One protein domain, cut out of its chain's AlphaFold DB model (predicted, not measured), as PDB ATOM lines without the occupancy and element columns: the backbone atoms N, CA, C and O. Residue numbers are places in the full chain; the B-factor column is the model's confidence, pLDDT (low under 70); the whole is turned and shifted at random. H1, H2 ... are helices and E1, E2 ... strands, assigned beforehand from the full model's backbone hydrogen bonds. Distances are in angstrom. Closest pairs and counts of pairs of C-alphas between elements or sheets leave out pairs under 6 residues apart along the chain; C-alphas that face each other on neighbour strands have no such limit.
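What this domain is: This is residues 2 to 50 and 204 to 215 of the 222 residues of the protein "IcmP-like type IV secretion system protein" of Pseudomonas sp. MB-090624 (UniProt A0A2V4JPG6). What is the shape? A small sheet has H3 over E3 and E2, H1 by edge strand E1, and H2 running on from E3, with residues 45 to 50 sticking out. What makes it? The 61 printed residues include three helices and three strands, ordered H1 E1 E2 E3 H2 H3, class mixed; the antiparallel sheet runs E1 E3 E2. It is compact, radius of gyration of the C-alphas 11.4 A, spanning 35 by 28 by 20 A.

Where its parts are: What comes first? H1, residues 2 to 7, begins at C-alpha (67.546, 98.235, 114.626); E1 is 11 to 13, E2 26 to 29. What follows? E3 is 33 to 36, H2 37 to 48, 17.3 A long, and H3 204 to 214, 15.4 A, ending at C-alpha (78.242, 98.470, 119.404).

How they stand to each other: Which strands pair? N 12 of E1 and O 34 of E3 are 3.0 A apart; in the hairpin E2 and E3, N 27 and O 35 are 2.9 A apart. How do helices stand? H3 is on the sheet, height 10.3 A; H1 and H2 only graze it. H2, with residues 40 to 44 alone, touches H3 at a steep tilt of 53 degrees, closest C-alphas Arg 41 and Leu 205, 7.2 A. Every O i to N i+4 pair is within hydrogen-bond range in H1 and H3, 7 of 8 in H2.

The domain as a whole: Is there a cut? Residues 51 to 203 are not printed; C-alphas 50 and 204 are 18.9 A apart. What else? The link E1 to E2 is long; residue 215 has pLDDT under 70.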
ATOM      1  N   ARG A   2      68.420  99.221 113.956       89.50
ATOM      2  CA  ARG A   2      67.546  98.235 114.626       89.50
ATOM      3  C   ARG A   2      66.099  98.221 114.134       89.50
ATOM      4  O   ARG A   2      65.606  97.159 113.783       89.50
ATOM      5  N   ASP A   3      65.450  99.376 113.979       92.00
ATOM      6  CA  ASP A   3      64.065  99.431 113.473       92.00
ATOM      7  C   ASP A   3      63.883  98.786 112.099       92.00
ATOM      8  O   ASP A   3      62.875  98.135 111.829       92.00
ATOM      9  N   TYR A   4      64.861  98.968 111.208       93.75
ATOM     10  CA  TYR A   4      64.849  98.319 109.901       93.75
ATOM     11  C   TYR A   4      65.015  96.806 110.062       93.75
ATOM     12  O   TYR A   4      64.274  96.041 109.449       93.75
ATOM     13  N   ALA A   5      65.931  96.383 110.933       93.31
ATOM     14  CA  ALA A   5      66.190  94.979 111.217       93.31
ATOM     15  C   ALA A   5      64.980  94.249 111.820       93.31
ATOM     16  O   ALA A   5      64.607  93.177 111.334       93.31
ATOM     17  N   ARG A   6      64.306  94.874 112.793       93.94
ATOM     18  CA  ARG A   6      63.065  94.387 113.412       93.94
ATOM     19  C   ARG A   6      61.928  94.334 112.389       93.94
ATOM     20  O   ARG A   6      61.293  93.297 112.227       93.94
ATOM     21  N   ARG A   7      61.727  95.405 111.606       95.12
ATOM     22  CA  ARG A   7      60.696  95.454 110.547       95.12
ATOM     23  C   ARG A   7      60.874  94.355 109.498       95.12
ATOM     24  O   ARG A   7      59.886  93.827 108.997       95.12
ATOM     25  N   HIS A   8      62.115  94.027 109.146       95.12
ATOM     26  CA  HIS A   8      62.429  92.977 108.175       95.12
ATOM     27  C   HIS A   8      62.638  91.589 108.800       95.12
ATOM     28  O   HIS A   8      62.902  90.630 108.065       95.12
ATOM     29  N   GLN A   9      62.447  91.479 110.119       93.56
ATOM     30  CA  GLN A   9      62.490  90.245 110.903       93.56
ATOM     31  C   GLN A   9      63.832  89.503 110.832       93.56
ATOM     32  O   GLN A   9      63.868  88.283 110.963       93.56
ATOM     33  N   PHE A  10      64.937  90.222 110.610       94.25
ATOM     34  CA  PHE A  10      66.278  89.649 110.778       94.25
ATOM     35  C   PHE A  10      66.908  89.996 112.128       94.25
ATOM     36  O   PHE A  10      67.945  89.441 112.453       94.25
ATOM     37  N   LEU A  11      66.278  90.865 112.919       94.12
ATOM     38  CA  LEU A  11      66.579  91.059 114.334       94.12
ATOM     39  C   LEU A  11      65.322  90.725 115.130       94.12
ATOM     40  O   LEU A  11      64.268  91.321 114.893       94.12
ATOM     41  N   VAL A  12      65.428  89.760 116.036       92.31
ATOM     42  CA  VAL A  12      64.315  89.268 116.855       92.31
ATOM     43  C   VAL A  12      64.726  89.197 118.319       92.31
ATOM     44  O   VAL A  12      65.912  89.175 118.634       92.31
ATOM     45  N   ARG A  13      63.758  89.138 119.236       91.00
ATOM     46  CA  ARG A  13      64.050  88.770 120.627       91.00
ATOM     47  C   ARG A  13      64.471  87.299 120.674       91.00
ATOM     48  O   ARG A  13      63.880  86.474 119.985       91.00
ATOM     49  N   THR A  14      65.436  86.971 121.523       88.75
ATOM     50  CA  THR A  14      65.893  85.591 121.781       88.75
ATOM     51  C   THR A  14      64.744  84.667 122.181       88.75
ATOM     52  O   THR A  14      64.634  83.572 121.650       88.75
ATOM     53  N   ALA A  15      63.820  85.146 123.019       87.12
ATOM     54  CA  ALA A  15      62.616  84.408 123.418       87.12
ATOM     55  C   ALA A  15      61.634  84.110 122.264       87.12
ATOM     56  O   ALA A  15      60.725  83.308 122.431       87.12
ATOM     57  N   ALA A  16      61.785  84.776 121.114       86.50
ATOM     58  CA  ALA A  16      60.960  84.562 119.927       86.50
ATOM     59  C   ALA A  16      61.614  83.608 118.907       86.50
ATOM     60  O   ALA A  16      61.079  83.432 117.811       86.50
ATOM     61  N   LEU A  17      62.787  83.043 119.218       86.50
ATOM     62  CA  LEU A  17      63.406  82.002 118.401       86.50
ATOM     63  C   LEU A  17      62.619  80.694 118.556       86.50
ATOM     64  O   LEU A  17      62.278  80.303 119.669       86.50
ATOM     65  N   GLY A  18      62.312  80.044 117.433       79.69
ATOM     66  CA  GLY A  18      61.696  78.719 117.436       79.69
ATOM     67  C   GLY A  18      62.722  77.627 117.739       79.69
ATOM     68  O   GLY A  18      63.917  77.823 117.534       79.69
ATOM     69  N   GLU A  19      62.247  76.464 118.185       72.88
ATOM     70  CA  GLU A  19      63.097  75.310 118.520       72.88
ATOM     71  C   GLU A  19      63.800  74.689 117.294       72.88
ATOM     72  O   GLU A  19      64.806  74.004 117.447       72.88
ATOM     73  N   GLU A  20      63.305  74.951 116.078       79.94
ATOM     74  CA  GLU A  20      63.828  74.398 114.815       79.94
ATOM     75  C   GLU A  20      64.856  75.302 114.102       79.94
ATOM     76  O   GLU A  20      65.285  74.997 112.989       79.94
ATOM     77  N   GLU A  21      65.242  76.438 114.691       81.94
ATOM     78  CA  GLU A  21      66.213  77.351 114.072       81.94
ATOM     79  C   GLU A  21      67.632  76.757 114.117       81.94
ATOM     80  O   GLU A  21      68.098  76.311 115.164       81.94
ATOM     81  N   ASP A  22      68.344  76.785 112.985       88.38
ATOM     82  CA  ASP A  22      69.735  76.325 112.901       88.38
ATOM     83  C   ASP A  22      70.646  77.232 113.753       88.38
ATOM     84  O   ASP A  22      70.770  78.422 113.442       88.38
ATOM     85  N   PRO A  23      71.337  76.709 114.787       86.50
ATOM     86  CA  PRO A  23      72.241  77.505 115.614       86.50
ATOM     87  C   PRO A  23      73.345  78.212 114.819       86.50
ATOM     88  O   PRO A  23      73.810  79.268 115.240       86.50
ATOM     89  N   ALA A  24      73.760  77.671 113.667       89.44
ATOM     90  CA  ALA A  24      74.755  78.306 112.803       89.44
ATOM     91  C   ALA A  24      74.213  79.543 112.058       89.44
ATOM     92  O   ALA A  24      74.996  80.372 111.580       89.44
ATOM     93  N   ASP A  25      72.889  79.680 111.948       91.56
ATOM     94  CA  ASP A  25      72.225  80.829 111.327       91.56
ATOM     95  C   ASP A  25      71.906  81.953 112.321       91.56
ATOM     96  O   ASP A  25      71.546  83.061 111.914       91.56
ATOM     97  N   ILE A  26      72.049  81.683 113.617       92.06
ATOM     98  CA  ILE A  26      71.701  82.609 114.686       92.06
ATOM     99  C   ILE A  26      72.961  83.211 115.295       92.06
ATOM    100  O   ILE A  26      73.874  82.517 115.731       92.06
ATOM    101  N   GLU A  27      72.978  84.534 115.390       90.81
ATOM    102  CA  GLU A  27      73.984  85.266 116.146       90.81
ATOM    103  C   GLU A  27      73.319  85.961 117.328       90.81
ATOM    104  O   GLU A  27      72.473  86.844 117.161       90.81
ATOM    105  N   LEU A  28      73.666  85.507 118.529       88.75
ATOM    106  CA  LEU A  28      73.158  86.068 119.773       88.75
ATOM    107  C   LEU A  28      73.825  87.417 120.046       88.75
ATOM    108  O   LEU A  28      75.027  87.579 119.849       88.75
ATOM    109  N   LEU A  29      73.024  88.370 120.509       86.50
ATOM    110  CA  LEU A  29      73.452  89.705 120.906       86.50
ATOM    111  C   LEU A  29      73.193  89.887 122.405       86.50
ATOM    112  O   LEU A  29      72.225  89.340 122.943       86.50
ATOM    113  N   ASP A  30      74.004  90.715 123.061       77.00
ATOM    114  CA  ASP A  30      73.997  90.882 124.524       77.00
ATOM    115  C   ASP A  30      72.630  91.329 125.091       77.00
ATOM    116  O   ASP A  30      72.247  90.963 126.203       77.00
ATOM    117  N   ASN A  31      71.811  92.024 124.294       77.19
ATOM    118  CA  ASN A  31      70.542  92.633 124.725       77.19
ATOM    119  C   ASN A  31      69.316  91.701 124.612       77.19
ATOM    120  O   ASN A  31      68.201  92.150 124.321       77.19
ATOM    121  N   LYS A  32      69.497  90.385 124.799       84.25
ATOM    122  CA  LYS A  32      68.448  89.362 124.580       84.25
ATOM    123  C   LYS A  32      67.846  89.427 123.170       84.25
ATOM    124  O   LYS A  32      66.687  89.050 122.969       84.25
ATOM    125  N   GLU A  33      68.613  89.892 122.193       90.38
ATOM    126  CA  GLU A  33      68.245  89.901 120.779       90.38
ATOM    127  C   GLU A  33      69.085  88.876 120.012       90.38
ATOM    128  O   GLU A  33      70.152  88.459 120.452       90.38
ATOM    129  N   ALA A  34      68.576  88.448 118.867       91.81
ATOM    130  CA  ALA A  34      69.233  87.507 117.983       91.81
ATOM    131  C   ALA A  34      69.131  87.999 116.539       91.81
ATOM    132  O   ALA A  34      68.059  88.402 116.069       91.81
ATOM    133  N   LEU A  35      70.260  87.967 115.837       93.50
ATOM    134  CA  LEU A  35      70.379  88.254 114.416       93.50
ATOM    135  C   LEU A  35      70.228  86.951 113.623       93.50
ATOM    136  O   LEU A  35      71.018  86.025 113.789       93.50
ATOM    137  N   LYS A  36      69.239  86.901 112.725       95.19
ATOM    138  CA  LYS A  36      69.033  85.788 111.786       95.19
ATOM    139  C   LYS A  36      69.818  86.032 110.501       95.19
ATOM    140  O   LYS A  36      69.447  86.900 109.697       95.19
ATOM    141  N   LEU A  37      70.899  85.286 110.292       94.81
ATOM    142  CA  LEU A  37      71.849  85.524 109.205       94.81
ATOM    143  C   LEU A  37      71.236  85.242 107.832       94.81
ATOM    144  O   LEU A  37      71.369  86.072 106.932       94.81
ATOM    145  N   SER A  38      70.523  84.134 107.647       94.56
ATOM    146  CA  SER A  38      69.868  83.766 106.386       94.56
ATOM    147  C   SER A  38      68.868  84.835 105.959       94.56
ATOM    148  O   SER A  38      68.861  85.276 104.804       94.56
ATOM    149  N   ARG A  39      68.074  85.332 106.915       95.75
ATOM    150  CA  ARG A  39      67.101  86.395 106.678       95.75
ATOM    151  C   ARG A  39      67.788  87.710 106.339       95.75
ATOM    152  O   ARG A  39      67.380  88.358 105.375       95.75
ATOM    153  N   ALA A  40      68.837  88.088 107.071       96.81
ATOM    154  CA  ALA A  40      69.631  89.270 106.753       96.81
ATOM    155  C   ALA A  40      70.207  89.174 105.331       96.81
ATOM    156  O   ALA A  40      70.005  90.084 104.526       96.81
ATOM    157  N   ARG A  41      70.826  88.040 104.970       97.31
ATOM    158  CA  ARG A  41      71.344  87.788 103.614       97.31
ATOM    159  C   ARG A  41      70.250  87.911 102.558       97.31
ATOM    160  O   ARG A  41      70.450  88.617 101.575       97.31
ATOM    161  N   ALA A  42      69.086  87.296 102.766       97.38
ATOM    162  CA  ALA A  42      67.968  87.368 101.825       97.38
ATOM    163  C   ALA A  42      67.512  88.817 101.578       97.38
ATOM    164  O   ALA A  42      67.296  89.218 100.431       97.38
ATOM    165  N   ILE A  43      67.421  89.631 102.636       97.88
ATOM    166  CA  ILE A  43      67.066  91.051 102.528       97.88
ATOM    167  C   ILE A  43      68.155  91.840 101.794       97.88
ATOM    168  O   ILE A  43      67.834  92.610 100.889       97.88
ATOM    169  N   LEU A  44      69.432  91.624 102.119       97.94
ATOM    170  CA  LEU A  44      70.555  92.292 101.456       97.94
ATOM    171  C   LEU A  44      70.646  91.931  99.968       97.94
ATOM    172  O   LEU A  44      70.855  92.815  99.141       97.94
ATOM    173  N   VAL A  45      70.427  90.665  99.608       98.12
ATOM    174  CA  VAL A  45      70.358  90.217  98.209       98.12
ATOM    175  C   VAL A  45      69.184  90.880  97.486       98.12
ATOM    176  O   VAL A  45      69.346  91.372  96.370       98.12
ATOM    177  N   ALA A  46      68.016  90.987  98.126       97.81
ATOM    178  CA  ALA A  46      66.855  91.654  97.537       97.81
ATOM    179  C   ALA A  46      67.098  93.150  97.232       97.81
ATOM    180  O   ALA A  46      66.481  93.706  96.314       97.81
ATOM    181  N   GLN A  47      68.025  93.810  97.938       97.88
ATOM    182  CA  GLN A  47      68.407  95.200  97.657       97.88
ATOM    183  C   GLN A  47      69.094  95.369  96.290       97.88
ATOM    184  O   GLN A  47      68.984  96.444  95.695       97.88
ATOM    185  N   LEU A  48      69.741  94.338  95.730       97.88
ATOM    186  CA  LEU A  48      70.409  94.428  94.419       97.88
ATOM    187  C   LEU A  48      69.398  94.679  93.287       97.88
ATOM    188  O   LEU A  48      69.654  95.448  92.358       97.88
ATOM    189  N   GLY A  49      68.198  94.108  93.416       96.75
ATOM    190  CA  GLY A  49      67.136  94.215  92.424       96.75
ATOM    191  C   GLY A  49      67.357  93.292  91.225       96.75
ATOM    192  O   GLY A  49      67.920  92.209  91.346       96.75
ATOM    193  N   LYS A  50      66.852  93.698  90.055       97.50
ATOM    194  CA  LYS A  50      66.903  92.870  88.840       97.50
ATOM    195  C   LYS A  50      68.246  93.013  88.103       97.50
ATOM    196  O   LYS A  50      68.798  94.123  88.103       97.50
ATOM    197  N   ALA A 204      78.472  94.017 103.911       96.25
ATOM    198  CA  ALA A 204      77.276  94.620 104.495       96.25
ATOM    199  C   ALA A 204      76.766  93.823 105.700       96.25
ATOM    200  O   ALA A 204      76.325  94.423 106.676       96.25
ATOM    201  N   LEU A 205      76.852  92.489 105.650       95.19
ATOM    202  CA  LEU A 205      76.484  91.632 106.773       95.19
ATOM    203  C   LEU A 205      77.408  91.873 107.973       95.19
ATOM    204  O   LEU A 205      76.914  92.076 109.076       95.19
ATOM    205  N   VAL A 206      78.725  91.940 107.749       94.25
ATOM    206  CA  VAL A 206      79.706  92.303 108.787       94.25
ATOM    207  C   VAL A 206      79.384  93.675 109.381       94.25
ATOM    208  O   VAL A 206      79.284  93.797 110.596       94.25
ATOM    209  N   GLY A 207      79.124  94.683 108.543       93.69
ATOM    210  CA  GLY A 207      78.756  96.018 109.024       93.69
ATOM    211  C   GLY A 207      77.471  96.040 109.865       93.69
ATOM    212  O   GLY A 207      77.387  96.794 110.829       93.69
ATOM    213  N   ILE A 208      76.483  95.196 109.544       93.56
ATOM    214  CA  ILE A 208      75.268  95.040 110.360       93.56
ATOM    215  C   ILE A 208      75.594  94.419 111.720       93.56
ATOM    216  O   ILE A 208      75.098  94.921 112.725       93.56
ATOM    217  N   LYS A 209      76.426  93.370 111.760       92.12
ATOM    218  CA  LYS A 209      76.845  92.718 113.012       92.12
ATOM    219  C   LYS A 209      77.545  93.706 113.937       92.12
ATOM    220  O   LYS A 209      77.120  93.881 115.073       92.12
ATOM    221  N   THR A 210      78.543  94.420 113.417       91.38
ATOM    222  CA  THR A 210      79.279  95.445 114.169       91.38
ATOM    223  C   THR A 210      78.336  96.521 114.703       91.38
ATOM    224  O   THR A 210      78.313  96.781 115.900       91.38
ATOM    225  N   ALA A 211      77.476  97.081 113.847       91.06
ATOM    226  CA  ALA A 211      76.552  98.129 114.265       91.06
ATOM    227  C   ALA A 211      75.502  97.653 115.289       91.06
ATOM    228  O   ALA A 211      74.985  98.469 116.048       91.06
ATOM    229  N   LEU A 212      75.140  96.363 115.298       89.44
ATOM    230  CA  LEU A 212      74.231  95.785 116.294       89.44
ATOM    231  C   LEU A 212      74.929  95.491 117.624       89.44
ATOM    232  O   LEU A 212      74.278  95.615 118.660       89.44
ATOM    233  N   GLY A 213      76.211  95.120 117.595       83.81
ATOM    234  CA  GLY A 213      77.010  94.862 118.794       83.81
ATOM    235  C   GLY A 213      77.448  96.135 119.525       83.81
ATOM    236  O   GLY A 213      77.470  96.155 120.746       83.81
ATOM    237  N   GLU A 214      77.756  97.215 118.800       80.38
ATOM    238  CA  GLU A 214      78.242  98.470 119.404       80.38
ATOM    239  C   GLU A 214      77.135  99.331 120.025       80.38
ATOM    240  O   GLU A 214      77.385 100.111 120.943       80.38
ATOM    241  N   MET A 215      75.901  99.230 119.527       62.72
ATOM    242  CA  MET A 215      74.792 100.023 120.052       62.72
ATOM    243  C   MET A 215      74.213  99.322 121.287       62.72
ATOM    244  O   MET A 215      73.422  98.398 121.143       62.72
TER     245      MET A 215